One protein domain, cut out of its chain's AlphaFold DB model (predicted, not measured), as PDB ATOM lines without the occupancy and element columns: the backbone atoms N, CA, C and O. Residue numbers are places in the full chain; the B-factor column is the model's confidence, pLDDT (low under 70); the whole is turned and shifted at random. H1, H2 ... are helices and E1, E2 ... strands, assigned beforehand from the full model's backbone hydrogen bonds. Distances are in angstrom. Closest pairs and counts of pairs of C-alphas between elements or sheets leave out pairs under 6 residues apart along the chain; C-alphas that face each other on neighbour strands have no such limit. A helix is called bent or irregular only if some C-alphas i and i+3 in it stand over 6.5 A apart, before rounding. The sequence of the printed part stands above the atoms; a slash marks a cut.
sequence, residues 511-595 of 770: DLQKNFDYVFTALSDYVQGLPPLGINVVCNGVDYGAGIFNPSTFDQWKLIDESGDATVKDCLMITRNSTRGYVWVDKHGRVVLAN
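AT A GLANCE: This is residues 511 to 595 of the 770 residues of an uncharacterized protein of Rhodococcus wratislaviensis (UniProt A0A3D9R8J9). A small sheet made of two hairpins side by side, E1 with E2 and E3 with E4, has two short helices over one face, H1 over E1 and H2 near the edge strand E3. A long stretch with no named element, residues 546 to 567, swings out from E2 in a wide loop before H2 begins. The printed part has 85 residues with two named helices and four named strands, in the order H1 E1 E2 H2 E3 E4, and under half of the residues are in these elements. The sheet runs E2 E1 E4 E3 and is mixed, and the class is mixed, helices and strands. The whole is compact, with a radius of gyration of the C-alphas of 11.8 A and spans of 34 by 27 by 22 A.

IN THESE COORDINATES: Residues 511 to 522 hold no named element. H1, residues 523 to 529, begins at C-alpha 523 at (43.184, 28.123, 76.010) and measures 10.6 A; it is neither bent nor irregular, but only just: C-alphas 525 and 528 are 6.1 A apart. E1 is residues 537 to 539 and E2 residues 542 to 545. H2, residues 568 to 579, measures 16.5 A and begins at C-alpha 568 at (35.277, 36.809, 78.535). E3, residues 582 to 585, measures 10.5 A. E4, residues 591 to 594, measures 9.9 A and ends at C-alpha 594 at (40.544, 23.526, 70.872).

HOW THE PARTS SIT: E1 and E4, the inner strands, are parallel at 9 degrees, with N 538 and O 591 2.8 A apart, within hydrogen-bond range. The hairpin E1 and E2 is antiparallel, with N 542 and O 539 at 2.9 A. The hairpin E3 and E4 is antiparallel, with N 592 and O 584 at 2.8 A. H1 and H2 are on the sheet in two layers, helices on one face of it. H1 lies over E1 at a height over the sheet of 8.7 A; its closest C-alphas to E1 are those of Ser 524 and Cys 539, 6.3 A. H1 and H2 touch, closest at the C-alphas of Leu 523 and Thr 575, 6.3 A, at a shallow tilt of 28 degrees, opposite ways. The closest C-alphas of H2 and E3 are those of Arg 576 and Tyr 582, 6.0 A. E2, H2 and E3 form a split strand-helix-strand unit, two strands running the same way with a helix between them in the chain and E1 and E4 between them in the sheet; its crossover is right-handed. In H2 every O i to N i+4 pair is within hydrogen-bond range; in H1 0 of 3 are, but 4 of 4 O i to N i+3 pairs are.

THE WHOLE: The two C-alphas farthest apart are those of Gly 541 and Glu 562, 34.8 A. The printed part has no cut. The link from E2 to H2, 22 residues, is long. The mean pLDDT of the printed part is 70.9; residues 528 to 529, 531 to 534 and 541 to 565 are under 70.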
ATOM      1  N   ASP A 511      26.655  34.860  77.518       81.75
ATOM      2  CA  ASP A 511      27.425  34.726  78.757       81.75
ATOM      3  C   ASP A 511      28.899  35.103  78.563       81.75
ATOM      4  O   ASP A 511      29.541  35.550  79.509       81.75
ATOM      5  N   LEU A 512      29.419  35.007  77.332       87.06
ATOM      6  CA  LEU A 512      30.769  35.471  76.995       87.06
ATOM      7  C   LEU A 512      30.916  37.003  77.035       87.06
ATOM      8  O   LEU A 512      32.026  37.501  76.892       87.06
ATOM      9  N   GLN A 513      29.824  37.756  77.191       85.44
ATOM     10  CA  GLN A 513      29.856  39.215  77.352       85.44
ATOM     11  C   GLN A 513      30.010  39.653  78.817       85.44
ATOM     12  O   GLN A 513      30.025  40.845  79.094       85.44
ATOM     13  N   LYS A 514      30.094  38.710  79.766       81.31
ATOM     14  CA  LYS A 514      30.385  39.022  81.173       81.31
ATOM     15  C   LYS A 514      31.810  39.561  81.299       81.31
ATOM     16  O   LYS A 514      32.701  39.067  80.607       81.31
ATOM     17  N   ASN A 515      32.015  40.519  82.200       80.81
ATOM     18  CA  ASN A 515      33.345  41.054  82.488       80.81
ATOM     19  C   ASN A 515      34.244  39.935  83.021       80.81
ATOM     20  O   ASN A 515      33.818  39.119  83.849       80.81
ATOM     21  N   PHE A 516      35.468  39.880  82.510       74.25
ATOM     22  CA  PHE A 516      36.452  38.889  82.903       74.25
ATOM     23  C   PHE A 516      37.848  39.467  82.774       74.25
ATOM     24  O   PHE A 516      38.340  39.701  81.678       74.25
ATOM     25  N   ASP A 517      38.498  39.636  83.914       70.12
ATOM     26  CA  ASP A 517      39.769  40.345  83.981       70.12
ATOM     27  C   ASP A 517      40.969  39.432  83.701       70.12
ATOM     28  O   ASP A 517      42.074  39.777  84.081       70.12
ATOM     29  N   TYR A 518      40.820  38.229  83.138       71.62
ATOM     30  CA  TYR A 518      41.936  37.274  83.035       71.62
ATOM     31  C   TYR A 518      42.145  36.779  81.599       71.62
ATOM     32  O   TYR A 518      41.260  36.167  80.992       71.62
ATOM     33  N   VAL A 519      43.353  36.997  81.068       75.19
ATOM     34  CA  VAL A 519      43.812  36.395  79.805       75.19
ATOM     35  C   VAL A 519      44.825  35.334  80.103       75.19
ATOM     36  O   VAL A 519      45.882  35.642  80.614       75.19
ATOM     37  N   PHE A 520      44.563  34.094  79.721       75.25
ATOM     38  CA  PHE A 520      45.558  33.046  79.903       75.25
ATOM     39  C   PHE A 520      46.485  32.942  78.698       75.25
ATOM     40  O   PHE A 520      46.110  33.263  77.569       75.25
ATOM     41  N   THR A 521      47.694  32.436  78.919       73.81
ATOM     42  CA  THR A 521      48.634  32.135  77.830       73.81
ATOM     43  C   THR A 521      48.193  30.917  77.021       73.81
ATOM     44  O   THR A 521      48.527  30.820  75.842       73.81
ATOM     45  N   ALA A 522      47.400  30.013  77.609       78.81
ATOM     46  CA  ALA A 522      46.837  28.850  76.935       78.81
ATOM     47  C   ALA A 522      45.308  28.782  77.065       78.81
ATOM     48  O   ALA A 522      44.733  29.023  78.125       78.81
ATOM     49  N   LEU A 523      44.634  28.348  75.992       82.38
ATOM     50  CA  LEU A 523      43.184  28.123  76.010       82.38
ATOM     51  C   LEU A 523      42.762  27.093  77.072       82.38
ATOM     52  O   LEU A 523      41.664  27.180  77.612       82.38
ATOM     53  N   SER A 524      43.623  26.126  77.398       78.12
ATOM     54  CA  SER A 524      43.329  25.104  78.406       78.12
ATOM     55  C   SER A 524      43.149  25.656  79.813       78.12
ATOM     56  O   SER A 524      42.486  25.009  80.612       78.12
ATOM     57  N   ASP A 525      43.692  26.827  80.130       74.62
ATOM     58  CA  ASP A 525      43.623  27.374  81.489       74.62
ATOM     59  C   ASP A 525      42.234  27.968  81.795       74.62
ATOM     60  O   ASP A 525      41.770  27.956  82.937       74.62
ATOM     61  N   TYR A 526      41.478  28.341  80.754       77.12
ATOM     62  CA  TYR A 526      40.084  28.784  80.871       77.12
ATOM     63  C   TYR A 526      39.135  27.709  81.420       77.12
ATOM     64  O   TYR A 526      38.038  28.043  81.873       77.12
ATOM     65  N   VAL A 527      39.534  26.430  81.445       70.81
ATOM     66  CA  VAL A 527      38.730  25.359  82.068       70.81
ATOM     67  C   VAL A 527      38.545  25.562  83.573       70.81
ATOM     68  O   VAL A 527      37.648  24.959  84.149       70.81
ATOM     69  N   GLN A 528      39.365  26.400  84.211       65.31
ATOM     70  CA  GLN A 528      39.239  26.742  85.630       65.31
ATOM     71  C   GLN A 528      38.472  28.058  85.845       65.31
ATOM     72  O   GLN A 528      37.818  28.225  86.872       65.31
ATOM     73  N   GLY A 529      38.528  28.982  84.875       65.56
ATOM     74  CA  GLY A 529      37.974  30.340  84.983       65.56
ATOM     75  C   GLY A 529      36.571  30.541  84.413       65.56
ATOM     76  O   GLY A 529      35.836  31.387  84.913       65.56
ATOM     77  N   LEU A 530      36.164  29.755  83.414       75.06
ATOM     78  CA  LEU A 530      34.820  29.851  82.831       75.06
ATOM     79  C   LEU A 530      33.755  29.071  83.612       75.06
ATOM     80  O   LEU A 530      32.662  29.621  83.762       75.06
ATOM     81  N   PRO A 531      34.036  27.852  84.133       66.88
ATOM     82  CA  PRO A 531      33.091  27.064  84.924       66.88
ATOM     83  C   PRO A 531      32.743  27.581  86.331       66.88
ATOM     84  O   PRO A 531      32.036  26.875  87.029       66.88
ATOM     85  N   PRO A 532      33.182  28.773  86.742       59.09
ATOM     86  CA  PRO A 532      32.549  29.599  87.792       59.09
ATOM     87  C   PRO A 532      31.495  30.631  87.353       59.09
ATOM     88  O   PRO A 532      30.643  31.017  88.151       59.09
ATOM     89  N   LEU A 533      31.543  31.099  86.104       64.94
ATOM     90  CA  LEU A 533      30.746  32.222  85.583       64.94
ATOM     91  C   LEU A 533      29.367  31.846  85.002       64.94
ATOM     92  O   LEU A 533      28.747  32.630  84.280       64.94
ATOM     93  N   GLY A 534      28.880  30.636  85.238       66.06
ATOM     94  CA  GLY A 534      27.774  30.020  84.488       66.06
ATOM     95  C   GLY A 534      28.166  29.390  83.135       66.06
ATOM     96  O   GLY A 534      27.338  28.754  82.497       66.06
ATOM     97  N   ILE A 535      29.425  29.487  82.688       74.81
ATOM     98  CA  ILE A 535      29.840  29.049  81.344       74.81
ATOM     99  C   ILE A 535      30.386  27.612  81.343       74.81
ATOM    100  O   ILE A 535      31.392  27.315  81.982       74.81
ATOM    101  N   ASN A 536      29.746  26.717  80.586       75.19
ATOM    102  CA  ASN A 536      30.221  25.343  80.388       75.19
ATOM    103  C   ASN A 536      31.318  25.267  79.325       75.19
ATOM    104  O   ASN A 536      31.161  25.836  78.241       75.19
ATOM    105  N   VAL A 537      32.359  24.472  79.586       74.44
ATOM    106  CA  VAL A 537      33.522  24.354  78.694       74.44
ATOM    107  C   VAL A 537      33.782  22.922  78.241       74.44
ATOM    108  O   VAL A 537      33.754  21.978  79.035       74.44
ATOM    109  N   VAL A 538      34.116  22.776  76.960       75.88
ATOM    110  CA  VAL A 538      34.761  21.591  76.391       75.88
ATOM    111  C   VAL A 538      36.142  22.000  75.901       75.88
ATOM    112  O   VAL A 538      36.240  22.782  74.966       75.88
ATOM    113  N   CYS A 539      37.213  21.469  76.482       78.00
ATOM    114  CA  CYS A 539      38.571  21.759  76.027       78.00
ATOM    115  C   CYS A 539      39.216  20.511  75.416       78.00
ATOM    116  O   CYS A 539      39.309  19.475  76.075       78.00
ATOM    117  N   ASN A 540      39.648  20.597  74.152       73.25
ATOM    118  CA  ASN A 540      40.273  19.505  73.391       73.25
ATOM    119  C   ASN A 540      39.478  18.179  73.463       73.25
ATOM    120  O   ASN A 540      40.038  17.101  73.651       73.25
ATOM    121  N   GLY A 541      38.146  18.267  73.355       62.78
ATOM    122  CA  GLY A 541      37.232  17.118  73.418       62.78
ATOM    123  C   GLY A 541      36.886  16.630  74.832       62.78
ATOM    124  O   GLY A 541      36.079  15.710  74.979       62.78
ATOM    125  N   VAL A 542      37.445  17.242  75.880       56.94
ATOM    126  CA  VAL A 542      37.126  16.937  77.280       56.94
ATOM    127  C   VAL A 542      36.091  17.931  77.796       56.94
ATOM    128  O   VAL A 542      36.332  19.131  77.815       56.94
ATOM    129  N   ASP A 543      34.930  17.434  78.216       62.50
ATOM    130  CA  ASP A 543      33.867  18.229  78.845       62.50
ATOM    131  C   ASP A 543      34.179  18.450  80.334       62.50
ATOM    132  O   ASP A 543      34.183  17.484  81.110       62.50
ATOM    133  N   TYR A 544      34.438  19.708  80.702       54.66
ATOM    134  CA  TYR A 544      34.759  20.153  82.064       54.66
ATOM    135  C   TYR A 544      33.514  20.567  82.866       54.66
ATOM    136  O   TYR A 544      33.588  20.683  84.086       54.66
ATOM    137  N   GLY A 545      32.347  20.677  82.219       52.62
ATOM    138  CA  GLY A 545      31.054  20.900  82.867       52.62
ATOM    139  C   GLY A 545      31.023  22.066  83.864       52.62
ATOM    140  O   GLY A 545      31.576  23.129  83.608       52.62
ATOM    141  N   ALA A 546      30.336  21.823  84.984       46.31
ATOM    142  CA  ALA A 546      30.247  22.683  86.157       46.31
ATOM    143  C   ALA A 546      31.489  22.490  87.041       46.31
ATOM    144  O   ALA A 546      31.597  21.475  87.732       46.31
ATOM    145  N   GLY A 547      32.431  23.423  86.983       38.12
ATOM    146  CA  GLY A 547      33.623  23.429  87.827       38.12
ATOM    147  C   GLY A 547      33.420  24.305  89.060       38.12
ATOM    148  O   GLY A 547      32.430  25.020  89.175       38.12
ATOM    149  N   ILE A 548      34.354  24.235  90.004       34.31
ATOM    150  CA  ILE A 548      34.406  25.149  91.146       34.31
ATOM    151  C   ILE A 548      35.525  26.149  90.882       34.31
ATOM    152  O   ILE A 548      36.597  25.782  90.404       34.31
ATOM    153  N   PHE A 549      35.242  27.419  91.160       35.28
ATOM    154  CA  PHE A 549      36.212  28.505  91.080       35.28
ATOM    155  C   PHE A 549      37.345  28.218  92.047       35.28
ATOM    156  O   PHE A 549      37.105  28.167  93.252       35.28
ATOM    157  N   ASN A 550      38.562  28.049  91.538       38.25
ATOM    158  CA  ASN A 550      39.742  28.046  92.387       38.25
ATOM    159  C   ASN A 550      40.544  29.333  92.162       38.25
ATOM    160  O   ASN A 550      41.476  29.327  91.366       38.25
ATOM    161  N   PRO A 551      40.214  30.440  92.849       36.59
ATOM    162  CA  PRO A 551      40.929  31.706  92.704       36.59
ATOM    163  C   PRO A 551      42.439  31.593  92.994       36.59
ATOM    164  O   PRO A 551      43.206  32.425  92.522       36.59
ATOM    165  N   SER A 552      42.885  30.558  93.720       37.69
ATOM    166  CA  SER A 552      44.296  30.358  94.081       37.69
ATOM    167  C   SER A 552      45.160  29.701  92.996       37.69
ATOM    168  O   SER A 552      46.379  29.694  93.127       37.69
ATOM    169  N   THR A 553      44.575  29.176  91.909       41.06
ATOM    170  CA  THR A 553      45.341  28.667  90.752       41.06
ATOM    171  C   THR A 553      45.607  29.729  89.680       41.06
ATOM    172  O   THR A 553      46.348  29.464  88.729       41.06
ATOM    173  N   PHE A 554      45.055  30.936  89.834       44.62
ATOM    174  CA  PHE A 554      45.226  32.064  88.915       44.62
ATOM    175  C   PHE A 554      46.483  32.873  89.246       44.62
ATOM    176  O   PHE A 554      46.411  34.068  89.516       44.62
ATOM    177  N   ASP A 555      47.647  32.228  89.223       42.25
ATOM    178  CA  ASP A 555      48.902  32.928  89.510       42.25
ATOM    179  C   ASP A 555      49.440  33.743  88.328       42.25
ATOM    180  O   ASP A 555      50.444  34.430  88.494       42.25
ATOM    181  N   GLN A 556      48.836  33.710  87.129       47.31
ATOM    182  CA  GLN A 556      49.374  34.457  85.985       47.31
ATOM    183  C   GLN A 556      48.286  34.989  85.033       47.31
ATOM    184  O   GLN A 556      47.436  34.234  84.564       47.31
ATOM    185  N   TRP A 557      48.434  36.289  84.730       48.88
ATOM    186  CA  TRP A 557      47.761  37.145  83.737       48.88
ATOM    187  C   TRP A 557      46.326  37.611  84.046       48.88
ATOM    188  O   TRP A 557      45.329  37.091  83.542       48.88
ATOM    189  N   LYS A 558      46.236  38.696  84.828       52.00
ATOM    190  CA  LYS A 558      45.053  39.561  84.893       52.00
ATOM    191  C   LYS A 558      45.153  40.621  83.780       52.00
ATOM    192  O   LYS A 558      46.076  41.430  83.814       52.00
ATOM    193  N   LEU A 559      44.241  40.626  82.808       49.28
ATOM    194  CA  LEU A 559      43.952  41.831  82.034       49.28
ATOM    195  C   LEU A 559      43.252  42.827  82.950       49.28
ATOM    196  O   LEU A 559      42.077  42.680  83.273       49.28
ATOM    197  N   ILE A 560      43.967  43.872  83.330       45.75
ATOM    198  CA  ILE A 560      43.315  45.117  83.706       45.75
ATOM    199  C   ILE A 560      43.428  45.991  82.461       45.75
ATOM    200  O   ILE A 560      44.384  46.740  82.302       45.75
ATOM    201  N   ASP A 561      42.495  45.812  81.522       43.22
ATOM    202  CA  ASP A 561      42.146  46.933  80.652       43.22
ATOM    203  C   ASP A 561      41.672  48.038  81.608       43.22
ATOM    204  O   ASP A 561      40.793  47.786  82.434       43.22
ATOM    205  N   GLU A 562      42.289  49.219  81.572       42.44
ATOM    206  CA  GLU A 562      41.971  50.356  82.451       42.44
ATOM    207  C   GLU A 562      40.485  50.777  82.382       42.44
ATOM    208  O   GLU A 562      40.022  51.553  83.218       42.44
ATOM    209  N   SER A 563      39.711  50.239  81.430       47.50
ATOM    210  CA  SER A 563      38.250  50.353  81.378       47.50
ATOM    211  C   SER A 563      37.499  49.509  82.426       47.50
ATOM    212  O   SER A 563      36.399  49.879  82.829       47.50
ATOM    213  N   GLY A 564      38.054  48.372  82.868       56.50
ATOM    214  CA  GLY A 564      37.314  47.349  83.625       56.50
ATOM    215  C   GLY A 564      36.204  46.646  82.821       56.50
ATOM    216  O   GLY A 564      35.383  45.931  83.407       56.50
ATOM    217  N   ASP A 565      36.174  46.837  81.497       66.62
ATOM    218  CA  ASP A 565      35.084  46.420  80.605       66.62
ATOM    219  C   ASP A 565      35.437  45.209  79.719       66.62
ATOM    220  O   ASP A 565      34.614  44.779  78.907       66.62
ATOM    221  N   ALA A 566      36.637  44.629  79.862       74.94
ATOM    222  CA  ALA A 566      37.046  43.470  79.072       74.94
ATOM    223  C   ALA A 566      36.107  42.280  79.317       74.94
ATOM    224  O   ALA A 566      35.888  41.843  80.452       74.94
ATOM    225  N   THR A 567      35.552  41.728  78.238       84.62
ATOM    226  CA  THR A 567      34.645  40.585  78.336       84.62
ATOM    227  C   THR A 567      35.406  39.263  78.280       84.62
ATOM    228  O   THR A 567      36.522  39.174  77.755       84.62
ATOM    229  N   VAL A 568      34.772  38.179  78.745       86.19
ATOM    230  CA  VAL A 568      35.277  36.809  78.535       86.19
ATOM    231  C   VAL A 568      35.625  36.571  77.060       86.19
ATOM    232  O   VAL A 568      36.631  35.925  76.756       86.19
ATOM    233  N   LYS A 569      34.793  37.073  76.135       88.94
ATOM    234  CA  LYS A 569      35.009  36.929  74.693       88.94
ATOM    235  C   LYS A 569      36.323  37.578  74.268       88.94
ATOM    236  O   LYS A 569      37.087  36.929  73.560       88.94
ATOM    237  N   ASP A 570      36.589  38.805  74.701       85.62
ATOM    238  CA  ASP A 570      37.805  39.537  74.323       85.62
ATOM    239  C   ASP A 570      39.048  38.778  74.792       85.62
ATOM    240  O   ASP A 570      39.956  38.501  74.004       85.62
ATOM    241  N   CYS A 571      39.015  38.302  76.038       84.69
ATOM    242  CA  CYS A 571      40.100  37.525  76.619       84.69
ATOM    243  C   CYS A 571      40.372  36.228  75.838       84.69
ATOM    244  O   CYS A 571      41.504  35.946  75.442       84.69
ATOM    245  N   LEU A 572      39.314  35.459  75.547       89.19
ATOM    246  CA  LEU A 572      39.416  34.226  74.762       89.19
ATOM    247  C   LEU A 572      39.968  34.479  73.356       89.19
ATOM    248  O   LEU A 572      40.726  33.656  72.845       89.19
ATOM    249  N   MET A 573      39.589  35.591  72.724       89.50
ATOM    250  CA  MET A 573      40.034  35.940  71.376       89.50
ATOM    251  C   MET A 573      41.521  36.303  71.341       89.50
ATOM    252  O   MET A 573      42.216  35.842  70.432       89.50
ATOM    253  N   ILE A 574      42.023  37.031  72.344       87.19
ATOM    254  CA  ILE A 574      43.456  37.325  72.502       87.19
ATOM    255  C   ILE A 574      44.244  36.017  72.635       87.19
ATOM    256  O   ILE A 574      45.133  35.745  71.823       87.19
ATOM    257  N   THR A 575      43.873  35.145  73.580       87.94
ATOM    258  CA  THR A 575      44.552  33.853  73.774       87.94
ATOM    259  C   THR A 575      44.466  32.968  72.531       87.94
ATOM    260  O   THR A 575      45.463  32.363  72.128       87.94
ATOM    261  N   ARG A 576      43.293  32.894  71.889       92.00
ATOM    262  CA  ARG A 576      43.081  32.130  70.650       92.00
ATOM    263  C   ARG A 576      44.042  32.584  69.558       92.00
ATOM    264  O   ARG A 576      44.678  31.738  68.936       92.00
ATOM    265  N   ASN A 577      44.145  33.892  69.327       91.69
ATOM    266  CA  ASN A 577      45.008  34.448  68.287       91.69
ATOM    267  C   ASN A 577      46.485  34.181  68.589       91.69
ATOM    268  O   ASN A 577      47.204  33.704  67.714       91.69
ATOM    269  N   SER A 578      46.919  34.415  69.829       88.94
ATOM    270  CA  SER A 578      48.307  34.188  70.234       88.94
ATOM    271  C   SER A 578      48.740  32.727  70.144       88.94
ATOM    272  O   SER A 578      49.894  32.446  69.824       88.94
ATOM    273  N   THR A 579      47.822  31.793  70.398       87.31
ATOM    274  CA  THR A 579      48.100  30.346  70.380       87.31
ATOM    275  C   THR A 579      47.739  29.659  69.066       87.31
ATOM    276  O   THR A 579      48.026  28.473  68.911       87.31
ATOM    277  N   ARG A 580      47.112  30.372  68.114       91.25
ATOM    278  CA  ARG A 580      46.489  29.787  66.909       91.25
ATOM    279  C   ARG A 580      45.504  28.655  67.262       91.25
ATOM    280  O   ARG A 580      45.444  27.628  66.586       91.25
ATOM    281  N   GLY A 581      44.779  28.825  68.368       90.75
ATOM    282  CA  GLY A 581      43.768  27.882  68.857       90.75
ATOM    283  C   GLY A 581      42.401  28.102  68.208       90.75
ATOM    284  O   GLY A 581      42.283  28.818  67.238       90.75
ATOM    285  N   TYR A 582      41.325  27.519  68.713       91.94
ATOM    286  CA  TYR A 582      39.973  27.657  68.161       91.94
ATOM    287  C   TYR A 582      38.975  27.785  69.304       91.94
ATOM    288  O   TYR A 582      39.084  27.078  70.307       91.94
ATOM    289  N   VAL A 583      38.003  28.683  69.140       91.94
ATOM    290  CA  VAL A 583      36.961  28.956  70.135       91.94
ATOM    291  C   VAL A 583      35.621  29.084  69.421       91.94
ATOM    292  O   VAL A 583      35.513  29.856  68.474       91.94
ATOM    293  N   TRP A 584      34.609  28.331  69.852       91.44
ATOM    294  CA  TRP A 584      33.236  28.451  69.339       91.44
ATOM    295  C   TRP A 584      32.209  27.950  70.357       91.44
ATOM    296  O   TRP A 584      32.567  27.304  71.339       91.44
ATOM    297  N   VAL A 585      30.921  28.213  70.122       90.00
ATOM    298  CA  VAL A 585      29.827  27.659  70.936       90.00
ATOM    299  C   VAL A 585      29.130  26.536  70.175       90.00
ATOM    300  O   VAL A 585      28.543  26.746  69.107       90.00
ATOM    301  N   ASP A 586      29.155  25.325  70.725       85.88
ATOM    302  CA  ASP A 586      28.526  24.171  70.089       85.88
ATOM    303  C   ASP A 586      26.989  24.203  70.170       85.88
ATOM    304  O   ASP A 586      26.367  25.054  70.813       85.88
ATOM    305  N   LYS A 587      26.341  23.251  69.495       83.56
ATOM    306  CA  LYS A 587      24.878  23.115  69.473       83.56
ATOM    307  C   LYS A 587      24.225  22.862  70.838       83.56
ATOM    308  O   LYS A 587      23.023  23.071  70.954       83.56
ATOM    309  N   HIS A 588      25.004  22.472  71.848       80.50
ATOM    310  CA  HIS A 588      24.564  22.233  73.224       80.50
ATOM    311  C   HIS A 588      24.758  23.452  74.133       80.50
ATOM    312  O   HIS A 588      24.451  23.392  75.320       80.50
ATOM    313  N   GLY A 589      25.258  24.571  73.598       81.06
ATOM    314  CA  GLY A 589      25.531  25.762  74.398       81.06
ATOM    315  C   GLY A 589      26.781  25.612  75.268       81.06
ATOM    316  O   GLY A 589      26.861  26.202  76.346       81.06
ATOM    317  N   ARG A 590      27.766  24.823  74.833       82.25
ATOM    318  CA  ARG A 590      29.076  24.739  75.493       82.25
ATOM    319  C   ARG A 590      30.097  25.545  74.709       82.25
ATOM    320  O   ARG A 590      30.119  25.489  73.480       82.25
ATOM    321  N   VAL A 591      30.963  26.249  75.425       87.56
ATOM    322  CA  VAL A 591      32.134  26.905  74.846       87.56
ATOM    323  C   VAL A 591      33.181  25.834  74.582       87.56
ATOM    324  O   VAL A 591      33.637  25.158  75.503       87.56
ATOM    325  N   VAL A 592      33.539  25.646  73.322       87.44
ATOM    326  CA  VAL A 592      34.563  24.697  72.909       87.44
ATOM    327  C   VAL A 592      35.868  25.441  72.697       87.44
ATOM    328  O   VAL A 592      35.919  26.402  71.937       87.44
ATOM    329  N   LEU A 593      36.910  24.970  73.370       88.12
ATOM    330  CA  LEU A 593      38.282  25.444  73.282       88.12
ATOM    331  C   LEU A 593      39.110  24.320  72.661       88.12
ATOM    332  O   LEU A 593      39.138  23.205  73.186       88.12
ATOM    333  N   ALA A 594      39.762  24.563  71.534       85.81
ATOM    334  CA  ALA A 594      40.544  23.526  70.872       85.81
ATOM    335  C   ALA A 594      41.871  24.067  70.360       85.81
ATOM    336  O   ALA A 594      41.926  25.132  69.766       85.81
ATOM    337  N   ASN A 595      42.942  23.300  70.523       85.06
ATOM    338  CA  ASN A 595      44.245  23.639  69.943       85.06
ATOM    339  C   ASN A 595      44.361  23.155  68.488       85.06
ATOM    340  O   ASN A 595      45.252  23.564  67.755       85.06
TER     341      ASN A 595